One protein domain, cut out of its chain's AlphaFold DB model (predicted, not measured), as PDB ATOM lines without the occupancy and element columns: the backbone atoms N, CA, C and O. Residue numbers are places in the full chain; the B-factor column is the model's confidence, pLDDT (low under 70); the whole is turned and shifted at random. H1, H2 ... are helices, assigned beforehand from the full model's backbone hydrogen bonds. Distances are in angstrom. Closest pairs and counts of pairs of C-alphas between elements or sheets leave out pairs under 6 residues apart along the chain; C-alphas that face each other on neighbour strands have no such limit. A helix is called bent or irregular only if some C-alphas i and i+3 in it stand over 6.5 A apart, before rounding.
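This is residues 79 to 113 and 219 to 270 of the 272 residues of the protein "DUF4050 domain-containing protein" of Kuraishia capsulata CBS 1993 (UniProt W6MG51). Two long helices, H1 and H3, make a lopsided open V, with short H2 wedged crosswise between them near its closed end. Residues 79 to 99 of H1 stick out as a long arm, residues 262 to 270 as a shorter one. The printed part has 87 residues, with three named helices in the order H1, H2, H3 and no named strand: all helix, loose, radius of gyration of the C-alphas 16.4 A, spans 55 by 30 by 21 A.

H1, residues 79 to 111, touches H2, residues 224 to 236, with residues 104 to 108 alone; the closest C-alphas, of Ser 104 and Ile 229, are 6.4 A apart. They run the same way at a steep tilt of 69 degrees, only just short of about perpendicular. H3, residues 247 to 269, touches H2 with residues 252 to 260 alone, about perpendicular at 85 degrees; the closest C-alphas, of Ser 228 and Gly 257, are 4.8 A apart. H1 and H3 are apart. Every O i to N i+4 pair is within hydrogen-bond range in H1 and H3, 7 of 9 in H2.

H1 runs 47.3 A from C-alpha 79 at (35.432, 49.967, 20.450). H2 is irregular, with C-alphas 225 and 228 7.2 A apart. H3 runs 33.0 A to C-alpha 269 at (34.452, 27.424, 44.965).

The C-alphas farthest apart, of Phe 79 and Pro 244, are 55.3 A apart. Residues 114 to 218 are not printed; C-alphas 113 and 219 are 18.9 A apart across the cut. The link from H2 to H3 is short. Residues 98 to 103 and 270 have pLDDT under 70.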
ATOM      1  N   PHE A  79      36.459  50.565  19.592       78.56
ATOM      2  CA  PHE A  79      35.432  49.967  20.450       78.56
ATOM      3  C   PHE A  79      34.670  48.842  19.744       78.56
ATOM      4  O   PHE A  79      34.521  47.765  20.313       78.56
ATOM      5  N   LEU A  80      34.273  49.042  18.485       78.44
ATOM      6  CA  LEU A  80      33.582  48.021  17.694       78.44
ATOM      7  C   LEU A  80      34.447  46.777  17.458       78.44
ATOM      8  O   LEU A  80      33.931  45.669  17.526       78.44
ATOM      9  N   VAL A  81      35.761  46.935  17.270       79.31
ATOM     10  CA  VAL A  81      36.689  45.792  17.153       79.31
ATOM     11  C   VAL A  81      36.815  45.016  18.472       79.31
ATOM     12  O   VAL A  81      36.894  43.792  18.472       79.31
ATOM     13  N   LYS A  82      36.796  45.694  19.626       76.81
ATOM     14  CA  LYS A  82      36.787  45.005  20.931       76.81
ATOM     15  C   LYS A  82      35.470  44.277  21.189       76.81
ATOM     16  O   LYS A  82      35.472  43.182  21.748       76.81
ATOM     17  N   ILE A  83      34.357  44.878  20.777       78.62
ATOM     18  CA  ILE A  83      33.035  44.256  20.856       78.62
ATOM     19  C   ILE A  83      32.975  43.046  19.922       78.62
ATOM     20  O   ILE A  83      32.501  42.003  20.354       78.62
ATOM     21  N   SER A  84      33.517  43.126  18.701       80.69
ATOM     22  CA  SER A  84      33.473  42.008  17.752       80.69
ATOM     23  C   SER A  84      34.272  40.794  18.225       80.69
ATOM     24  O   SER A  84      33.802  39.676  18.066       80.69
ATOM     25  N   ILE A  85      35.424  40.985  18.876       76.12
ATOM     26  CA  ILE A  85      36.205  39.870  19.440       76.12
ATOM     27  C   ILE A  85      35.432  39.174  20.570       76.12
ATOM     28  O   ILE A  85      35.332  37.947  20.576       76.12
ATOM     29  N   ASN A  86      34.841  39.941  21.493       77.69
ATOM     30  CA  ASN A  86      34.006  39.377  22.560       77.69
ATOM     31  C   ASN A  86      32.737  38.713  22.014       77.69
ATOM     32  O   ASN A  86      32.313  37.685  22.533       77.69
ATOM     33  N   LEU A  87      32.157  39.262  20.947       80.44
ATOM     34  CA  LEU A  87      30.981  38.703  20.298       80.44
ATOM     35  C   LEU A  87      31.307  37.380  19.599       80.44
ATOM     36  O   LEU A  87      30.539  36.436  19.722       80.44
ATOM     37  N   THR A  88      32.461  37.260  18.938       78.94
ATOM     38  CA  THR A  88      32.916  35.987  18.353       78.94
ATOM     39  C   THR A  88      33.115  34.921  19.427       78.94
ATOM     40  O   THR A  88      32.676  33.791  19.252       78.94
ATOM     41  N   LEU A  89      33.713  35.281  20.567       73.25
ATOM     42  CA  LEU A  89      33.886  34.383  21.717       73.25
ATOM     43  C   LEU A  89      32.549  33.978  22.354       73.25
ATOM     44  O   LEU A  89      32.386  32.859  22.836       73.25
ATOM     45  N   PHE A  90      31.580  34.888  22.346       78.12
ATOM     46  CA  PHE A  90      30.218  34.595  22.761       78.12
ATOM     47  C   PHE A  90      29.527  33.656  21.769       78.12
ATOM     48  O   PHE A  90      28.969  32.656  22.197       78.12
ATOM     49  N   PHE A  91      29.631  33.899  20.459       78.75
ATOM     50  CA  PHE A  91      29.057  33.039  19.421       78.75
ATOM     51  C   PHE A  91      29.673  31.640  19.390       78.75
ATOM     52  O   PHE A  91      28.945  30.683  19.155       78.75
ATOM     53  N   THR A  92      30.972  31.481  19.655       75.56
ATOM     54  CA  THR A  92      31.579  30.144  19.758       75.56
ATOM     55  C   THR A  92      31.072  29.394  20.983       75.56
ATOM     56  O   THR A  92      30.760  28.211  20.875       75.56
ATOM     57  N   LYS A  93      30.898  30.076  22.121       75.38
ATOM     58  CA  LYS A  93      30.237  29.494  23.300       75.38
ATOM     59  C   LYS A  93      28.773  29.160  23.027       75.38
ATOM     60  O   LYS A  93      28.321  28.099  23.429       75.38
ATOM     61  N   LEU A  94      28.048  30.026  22.324       73.38
ATOM     62  CA  LEU A  94      26.641  29.816  21.984       73.38
ATOM     63  C   LEU A  94      26.466  28.656  21.016       73.38
ATOM     64  O   LEU A  94      25.572  27.849  21.207       73.38
ATOM     65  N   ARG A  95      27.352  28.540  20.024       74.50
ATOM     66  CA  ARG A  95      27.396  27.398  19.113       74.50
ATOM     67  C   ARG A  95      27.713  26.113  19.865       74.50
ATOM     68  O   ARG A  95      27.019  25.135  19.675       74.50
ATOM     69  N   PHE A  96      28.689  26.135  20.768       73.31
ATOM     70  CA  PHE A  96      29.014  24.979  21.601       73.31
ATOM     71  C   PHE A  96      27.853  24.561  22.517       73.31
ATOM     72  O   PHE A  96      27.605  23.373  22.694       73.31
ATOM     73  N   ILE A  97      27.124  25.526  23.085       70.69
ATOM     74  CA  ILE A  97      25.920  25.262  23.881       70.69
ATOM     75  C   ILE A  97      24.794  24.735  22.988       70.69
ATOM     76  O   ILE A  97      24.129  23.785  23.373       70.69
ATOM     77  N   ALA A  98      24.588  25.317  21.807       66.69
ATOM     78  CA  ALA A  98      23.575  24.870  20.859       66.69
ATOM     79  C   ALA A  98      23.858  23.445  20.373       66.69
ATOM     80  O   ALA A  98      22.953  22.622  20.409       66.69
ATOM     81  N   ASP A  99      25.106  23.138  20.014       65.38
ATOM     82  CA  ASP A  99      25.537  21.796  19.619       65.38
ATOM     83  C   ASP A  99      25.329  20.813  20.787       65.38
ATOM     84  O   ASP A  99      24.749  19.755  20.593       65.38
ATOM     85  N   GLN A 100      25.671  21.185  22.029       65.50
ATOM     86  CA  GLN A 100      25.407  20.325  23.191       65.50
ATOM     87  C   GLN A 100      23.920  20.134  23.509       65.50
ATOM     88  O   GLN A 100      23.540  19.068  23.980       65.50
ATOM     89  N   VAL A 101      23.076  21.146  23.301       67.12
ATOM     90  CA  VAL A 101      21.630  21.046  23.552       67.12
ATOM     91  C   VAL A 101      20.951  20.222  22.458       67.12
ATOM     92  O   VAL A 101      20.112  19.383  22.770       67.12
ATOM     93  N   LEU A 102      21.346  20.404  21.198       63.00
ATOM     94  CA  LEU A 102      20.818  19.642  20.067       63.00
ATOM     95  C   LEU A 102      21.265  18.174  20.118       63.00
ATOM     96  O   LEU A 102      20.414  17.291  20.019       63.00
ATOM     97  N   ASP A 103      22.554  17.912  20.371       64.50
ATOM     98  CA  ASP A 103      23.073  16.549  20.569       64.50
ATOM     99  C   ASP A 103      22.398  15.890  21.789       64.50
ATOM    100  O   ASP A 103      22.049  14.709  21.765       64.50
ATOM    101  N   SER A 104      22.157  16.658  22.860       72.38
ATOM    102  CA  SER A 104      21.457  16.169  24.053       72.38
ATOM    103  C   SER A 104      20.025  15.734  23.754       72.38
ATOM    104  O   SER A 104      19.578  14.723  24.300       72.38
ATOM    105  N   ASP A 105      19.292  16.473  22.923       77.31
ATOM    106  CA  ASP A 105      17.905  16.149  22.583       77.31
ATOM    107  C   ASP A 105      17.809  14.914  21.677       77.31
ATOM    108  O   ASP A 105      16.919  14.081  21.876       77.31
ATOM    109  N   GLU A 106      18.750  14.738  20.744       82.81
ATOM    110  CA  GLU A 106      18.850  13.528  19.919       82.81
ATOM    111  C   GLU A 106      19.154  12.295  20.784       82.81
ATOM    112  O   GLU A 106      18.378  11.334  20.792       82.81
ATOM    113  N   ILE A 107      20.203  12.364  21.613       81.44
ATOM    114  CA  ILE A 107      20.590  11.283  22.532       81.44
ATOM    115  C   ILE A 107      19.445  10.956  23.495       81.44
ATOM    116  O   ILE A 107      19.125   9.787  23.732       81.44
ATOM    117  N   THR A 108      18.796  11.981  24.053       82.12
ATOM    118  CA  THR A 108      17.697  11.783  25.002       82.12
ATOM    119  C   THR A 108      16.480  11.162  24.319       82.12
ATOM    120  O   THR A 108      15.829  10.299  24.909       82.12
ATOM    121  N   GLY A 109      16.190  11.551  23.075       82.19
ATOM    122  CA  GLY A 109      15.081  11.021  22.289       82.19
ATOM    123  C   GLY A 109      15.234   9.548  21.906       82.19
ATOM    124  O   GLY A 109      14.223   8.847  21.801       82.19
ATOM    125  N   GLU A 110      16.462   9.064  21.721       84.50
ATOM    126  CA  GLU A 110      16.720   7.648  21.443       84.50
ATOM    127  C   GLU A 110      16.702   6.779  22.707       84.50
ATOM    128  O   GLU A 110      16.140   5.677  22.702       84.50
ATOM    129  N   LEU A 111      17.301   7.268  23.798       84.56
ATOM    130  CA  LEU A 111      17.516   6.484  25.017       84.56
ATOM    131  C   LEU A 111      16.373   6.513  26.010       84.56
ATOM    132  O   LEU A 111      16.160   5.521  26.711       84.56
ATOM    133  N   PHE A 112      15.664   7.628  26.110       87.75
ATOM    134  CA  PHE A 112      14.648   7.828  27.128       87.75
ATOM    135  C   PHE A 112      13.266   7.864  26.495       87.75
ATOM    136  O   PHE A 112      13.073   8.268  25.349       87.75
ATOM    137  N   ASN A 113      12.270   7.438  27.263       82.50
ATOM    138  CA  ASN A 113      10.894   7.636  26.840       82.50
ATOM    139  C   ASN A 113      10.610   9.141  26.827       82.50
ATOM    140  O   ASN A 113      10.814   9.811  27.845       82.50
ATOM    141  N   LYS A 219      27.723   2.276  23.498       82.88
ATOM    142  CA  LYS A 219      28.730   2.873  22.602       82.88
ATOM    143  C   LYS A 219      28.235   3.122  21.179       82.88
ATOM    144  O   LYS A 219      28.843   3.917  20.472       82.88
ATOM    145  N   HIS A 220      27.200   2.403  20.749       81.38
ATOM    146  CA  HIS A 220      26.615   2.568  19.420       81.38
ATOM    147  C   HIS A 220      25.698   3.788  19.327       81.38
ATOM    148  O   HIS A 220      25.467   4.276  18.229       81.38
ATOM    149  N   VAL A 221      25.208   4.265  20.472       83.19
ATOM    150  CA  VAL A 221      24.227   5.350  20.574       83.19
ATOM    151  C   VAL A 221      24.862   6.604  21.176       83.19
ATOM    152  O   VAL A 221      24.568   7.714  20.760       83.19
ATOM    153  N   VAL A 222      25.762   6.441  22.150       86.81
ATOM    154  CA  VAL A 222      26.318   7.549  22.931       86.81
ATOM    155  C   VAL A 222      27.833   7.497  22.931       86.81
ATOM    156  O   VAL A 222      28.451   6.499  23.326       86.81
ATOM    157  N   MET A 223      28.444   8.614  22.547       88.81
ATOM    158  CA  MET A 223      29.882   8.801  22.677       88.81
ATOM    159  C   MET A 223      30.261   9.003  24.155       88.81
ATOM    160  O   MET A 223      29.502   9.607  24.909       88.81
ATOM    161  N   PRO A 224      31.463   8.590  24.596       88.38
ATOM    162  CA  PRO A 224      31.890   8.763  25.990       88.38
ATOM    163  C   PRO A 224      31.833  10.208  26.510       88.38
ATOM    164  O   PRO A 224      31.601  10.423  27.696       88.38
ATOM    165  N   LYS A 225      32.017  11.198  25.622       86.44
ATOM    166  CA  LYS A 225      31.903  12.632  25.944       86.44
ATOM    167  C   LYS A 225      30.499  13.043  26.412       86.44
ATOM    168  O   LYS A 225      30.380  13.977  27.196       86.44
ATOM    169  N   ASP A 226      29.470  12.306  25.997       89.88
ATOM    170  CA  ASP A 226      28.063  12.650  26.214       89.88
ATOM    171  C   ASP A 226      27.447  11.845  27.375       89.88
ATOM    172  O   ASP A 226      26.259  11.945  27.676       89.88
ATOM    173  N   TYR A 227      28.253  11.052  28.090       92.56
ATOM    174  CA  TYR A 227      27.790  10.274  29.244       92.56
ATOM    175  C   TYR A 227      27.279  11.151  30.391       92.56
ATOM    176  O   TYR A 227      26.383  10.738  31.125       92.56
ATOM    177  N   SER A 228      27.790  12.375  30.524       90.69
ATOM    178  CA  SER A 228      27.287  13.366  31.483       90.69
ATOM    179  C   SER A 228      25.831  13.760  31.200       90.69
ATOM    180  O   SER A 228      25.055  13.949  32.137       90.69
ATOM    181  N   ILE A 229      25.433  13.817  29.927       89.94
ATOM    182  CA  ILE A 229      24.057  14.113  29.507       89.94
ATOM    183  C   ILE A 229      23.137  12.960  29.912       89.94
ATOM    184  O   ILE A 229      22.099  13.176  30.538       89.94
ATOM    185  N   VAL A 230      23.555  11.720  29.629       90.81
ATOM    186  CA  VAL A 230      22.811  10.518  30.033       90.81
ATOM    187  C   VAL A 230      22.671  10.455  31.552       90.81
ATOM    188  O   VAL A 230      21.588  10.158  32.048       90.81
ATOM    189  N   TYR A 231      23.730  10.783  32.298       93.31
ATOM    190  CA  TYR A 231      23.691  10.842  33.759       93.31
ATOM    191  C   TYR A 231      22.672  11.861  34.261       93.31
ATOM    192  O   TYR A 231      21.867  11.537  35.132       93.31
ATOM    193  N   LYS A 232      22.670  13.072  33.695       90.06
ATOM    194  CA  LYS A 232      21.712  14.112  34.067       90.06
ATOM    195  C   LYS A 232      20.277  13.635  33.834       90.06
ATOM    196  O   LYS A 232      19.482  13.645  34.766       90.06
ATOM    197  N   SER A 233      19.976  13.123  32.643       90.75
ATOM    198  CA  SER A 233      18.642  12.608  32.319       90.75
ATOM    199  C   SER A 233      18.231  11.421  33.203       90.75
ATOM    200  O   SER A 233      17.081  11.338  33.630       90.75
ATOM    201  N   LEU A 234      19.151  10.501  33.504       90.75
ATOM    202  CA  LEU A 234      18.849   9.275  34.245       90.75
ATOM    203  C   LEU A 234      18.755   9.489  35.760       90.75
ATOM    204  O   LEU A 234      17.831   8.987  36.390       90.75
ATOM    205  N   VAL A 235      19.730  10.183  36.348       90.12
ATOM    206  CA  VAL A 235      19.904  10.288  37.805       90.12
ATOM    207  C   VAL A 235      19.282  11.565  38.352       90.12
ATOM    208  O   VAL A 235      18.623  11.517  39.386       90.12
ATOM    209  N   ILE A 236      19.475  12.698  37.671       87.56
ATOM    210  CA  ILE A 236      18.986  14.001  38.145       87.56
ATOM    211  C   ILE A 236      17.520  14.190  37.755       87.56
ATOM    212  O   ILE A 236      16.681  14.447  38.613       87.56
ATOM    213  N   ASP A 237      17.200  13.996  36.475       87.25
ATOM    214  CA  ASP A 237      15.839  14.177  35.959       87.25
ATOM    215  C   ASP A 237      14.951  12.938  36.196       87.25
ATOM    216  O   ASP A 237      13.749  12.979  35.936       87.25
ATOM    217  N   ASN A 238      15.534  11.829  36.673       89.06
ATOM    218  CA  ASN A 238      14.859  10.550  36.927       89.06
ATOM    219  C   ASN A 238      14.051  10.025  35.717       89.06
ATOM    220  O   ASN A 238      12.981   9.420  35.864       89.06
ATOM    221  N   LYS A 239      14.540  10.272  34.494       89.44
ATOM    222  CA  LYS A 239      13.902   9.786  33.266       89.44
ATOM    223  C   LYS A 239      14.156   8.296  33.100       89.44
ATOM    224  O   LYS A 239      15.247   7.783  33.345       89.44
ATOM    225  N   ARG A 240      13.140   7.583  32.615       87.62
ATOM    226  CA  ARG A 240      13.230   6.141  32.368       87.62
ATOM    227  C   ARG A 240      13.831   5.856  31.001       87.62
ATOM    228  O   ARG A 240      13.407   6.430  29.997       87.62
ATOM    229  N   LEU A 241      14.764   4.911  30.977       88.81
ATOM    230  CA  LEU A 241      15.304   4.367  29.740       88.81
ATOM    231  C   LEU A 241      14.212   3.610  28.972       88.81
ATOM    232  O   LEU A 241      13.406   2.889  29.563       88.81
ATOM    233  N   LYS A 242      14.217   3.747  27.647       89.88
ATOM    234  CA  LYS A 242      13.373   2.984  26.720       89.88
ATOM    235  C   LYS A 242      13.772   1.507  26.693       89.88
ATOM    236  O   LYS A 242      12.915   0.627  26.661       89.88
ATOM    237  N   THR A 243      15.077   1.252  26.759       84.75
ATOM    238  CA  THR A 243      15.681  -0.083  26.772       84.75
ATOM    239  C   THR A 243      16.606  -0.197  27.984       84.75
ATOM    240  O   THR A 243      17.371   0.733  28.240       84.75
ATOM    241  N   PRO A 244      16.588  -1.311  28.740       85.25
ATOM    242  CA  PRO A 244      17.502  -1.485  29.864       85.25
ATOM    243  C   PRO A 244      18.956  -1.498  29.379       85.25
ATOM    244  O   PRO A 244      19.316  -2.290  28.504       85.25
ATOM    245  N   MET A 245      19.795  -0.638  29.963       88.12
ATOM    246  CA  MET A 245      21.221  -0.573  29.639       88.12
ATOM    247  C   MET A 245      22.024  -1.639  30.393       88.12
ATOM    248  O   MET A 245      21.606  -2.130  31.445       88.12
ATOM    249  N   CYS A 246      23.208  -1.984  29.883       90.50
ATOM    250  CA  CYS A 246      24.100  -2.889  30.598       90.50
ATOM    251  C   CYS A 246      24.717  -2.213  31.840       90.50
ATOM    252  O   CYS A 246      25.048  -1.026  31.823       90.50
ATOM    253  N   LEU A 247      24.926  -2.984  32.914       91.00
ATOM    254  CA  LEU A 247      25.491  -2.469  34.171       91.00
ATOM    255  C   LEU A 247      26.869  -1.818  33.974       91.00
ATOM    256  O   LEU A 247      27.179  -0.801  34.588       91.00
ATOM    257  N   LYS A 248      27.691  -2.387  33.086       91.56
ATOM    258  CA  LYS A 248      29.024  -1.865  32.768       91.56
ATOM    259  C   LYS A 248      28.968  -0.444  32.209       91.56
ATOM    260  O   LYS A 248      29.832   0.362  32.536       91.56
ATOM    261  N   ASP A 249      27.992  -0.142  31.361       91.94
ATOM    262  CA  ASP A 249      27.848   1.197  30.792       91.94
ATOM    263  C   ASP A 249      27.173   2.149  31.775       91.94
ATOM    264  O   ASP A 249      27.583   3.304  31.857       91.94
ATOM    265  N   LEU A 250      26.234   1.661  32.595       92.81
ATOM    266  CA  LEU A 250      25.665   2.443  33.695       92.81
ATOM    267  C   LEU A 250      26.757   2.958  34.643       92.81
ATOM    268  O   LEU A 250      26.764   4.134  34.994       92.81
ATOM    269  N   LEU A 251      27.712   2.101  35.010       94.62
ATOM    270  CA  LEU A 251      28.847   2.484  35.854       94.62
ATOM    271  C   LEU A 251      29.673   3.617  35.234       94.62
ATOM    272  O   LEU A 251      29.989   4.580  35.925       94.62
ATOM    273  N   LYS A 252      29.959   3.552  33.928       94.81
ATOM    274  CA  LYS A 252      30.684   4.628  33.230       94.81
ATOM    275  C   LYS A 252      29.893   5.932  33.197       94.81
ATOM    276  O   LYS A 252      30.480   7.001  33.318       94.81
ATOM    277  N   VAL A 253      28.574   5.851  33.016       94.19
ATOM    278  CA  VAL A 253      27.686   7.022  33.039       94.19
ATOM    279  C   VAL A 253      27.707   7.680  34.418       94.19
ATOM    280  O   VAL A 253      27.871   8.893  34.513       94.19
ATOM    281  N   ILE A 254      27.618   6.887  35.489       94.12
ATOM    282  CA  ILE A 254      27.710   7.379  36.870       94.12
ATOM    283  C   ILE A 254      29.078   8.017  37.136       94.12
ATOM    284  O   ILE A 254      29.147   9.116  37.683       94.12
ATOM    285  N   GLU A 255      30.165   7.371  36.714       94.12
ATOM    286  CA  GLU A 255      31.523   7.891  36.884       94.12
ATOM    287  C   GLU A 255      31.728   9.224  36.151       94.12
ATOM    288  O   GLU A 255      32.272  10.170  36.729       94.12
ATOM    289  N   ALA A 256      31.252   9.332  34.907       92.19
ATOM    290  CA  ALA A 256      31.293  10.570  34.134       92.19
ATOM    291  C   ALA A 256      30.455  11.680  34.789       92.19
ATOM    292  O   ALA A 256      30.901  12.824  34.877       92.19
ATOM    293  N   GLY A 257      29.269  11.337  35.304       90.00
ATOM    294  CA  GLY A 257      28.404  12.249  36.049       90.00
ATOM    295  C   GLY A 257      29.045  12.788  37.326       90.00
ATOM    296  O   GLY A 257      28.996  13.989  37.590       90.00
ATOM    297  N   TRP A 258      29.719  11.929  38.094       91.25
ATOM    298  CA  TRP A 258      30.447  12.352  39.293       91.25
ATOM    299  C   TRP A 258      31.617  13.279  38.982       91.25
ATOM    300  O   TRP A 258      31.797  14.279  39.680       91.25
ATOM    301  N   HIS A 259      32.403  12.982  37.944       87.56
ATOM    302  CA  HIS A 259      33.476  13.878  37.511       87.56
ATOM    303  C   HIS A 259      32.922  15.236  37.081       87.56
ATOM    304  O   HIS A 259      33.468  16.268  37.464       87.56
ATOM    305  N   TRP A 260      31.810  15.241  36.343       85.25
ATOM    306  CA  TRP A 260      31.147  16.467  35.920       85.25
ATOM    307  C   TRP A 260      30.694  17.306  37.124       85.25
ATOM    308  O   TRP A 260      31.057  18.477  37.203       85.25
ATOM    309  N   ASN A 261      30.013  16.715  38.114       82.06
ATOM    310  CA  ASN A 261      29.589  17.434  39.324       82.06
ATOM    311  C   ASN A 261      30.768  18.056  40.090       82.06
ATOM    312  O   ASN A 261      30.690  19.221  40.479       82.06
ATOM    313  N   LYS A 262      31.887  17.333  40.244       83.12
ATOM    314  CA  LYS A 262      33.087  17.863  40.916       83.12
ATOM    315  C   LYS A 262      33.684  19.076  40.202       83.12
ATOM    316  O   LYS A 262      34.134  20.012  40.855       83.12
ATOM    317  N   VAL A 263      33.691  19.076  38.867       78.31
ATOM    318  CA  VAL A 263      34.188  20.222  38.085       78.31
ATOM    319  C   VAL A 263      33.343  21.469  38.356       78.31
ATOM    320  O   VAL A 263      33.899  22.554  38.527       78.31
ATOM    321  N   TRP A 264      32.020  21.324  38.449       74.81
ATOM    322  CA  TRP A 264      31.126  22.440  38.767       74.81
ATOM    323  C   TRP A 264      31.255  22.923  40.210       74.81
ATOM    324  O   TRP A 264      31.254  24.132  40.436       74.81
ATOM    325  N   GLU A 265      31.425  22.016  41.172       76.62
ATOM    326  CA  GLU A 265      31.686  22.391  42.567       76.62
ATOM    327  C   GLU A 265      32.999  23.172  42.705       76.62
ATOM    328  O   GLU A 265      33.012  24.243  43.312       76.62
ATOM    329  N   ASN A 266      34.079  22.709  42.069       74.88
ATOM    330  CA  ASN A 266      35.373  23.397  42.100       74.88
ATOM    331  C   ASN A 266      35.312  24.774  41.421       74.88
ATOM    332  O   ASN A 266      35.844  25.753  41.949       74.88
ATOM    333  N   ALA A 267      34.612  24.875  40.284       73.88
ATOM    334  CA  ALA A 267      34.391  26.147  39.598       73.88
ATOM    335  C   ALA A 267      33.570  27.132  40.450       73.88
ATOM    336  O   ALA A 267      33.845  28.331  40.435       73.88
ATOM    337  N   GLY A 268      32.596  26.633  41.221       70.62
ATOM    338  CA  GLY A 268      31.807  27.434  42.160       70.62
ATOM    339  C   GLY A 268      32.595  27.887  43.392       70.62
ATOM    340  O   GLY A 268      32.344  28.970  43.913       70.62
ATOM    341  N   GLN A 269      33.575  27.096  43.834       79.31
ATOM    342  CA  GLN A 269      34.452  27.424  44.965       79.31
ATOM    343  C   GLN A 269      35.653  28.302  44.575       79.31
ATOM    344  O   GLN A 269      36.402  28.737  45.447       79.31
ATOM    345  N   GLY A 270      35.838  28.591  43.281       64.06
ATOM    346  CA  GLY A 270      36.936  29.429  42.792       64.06
ATOM    347  C   GLY A 270      38.323  28.798  42.948       64.06
ATOM    348  O   GLY A 270      39.322  29.509  42.863       64.06
TER     349      GLY A 270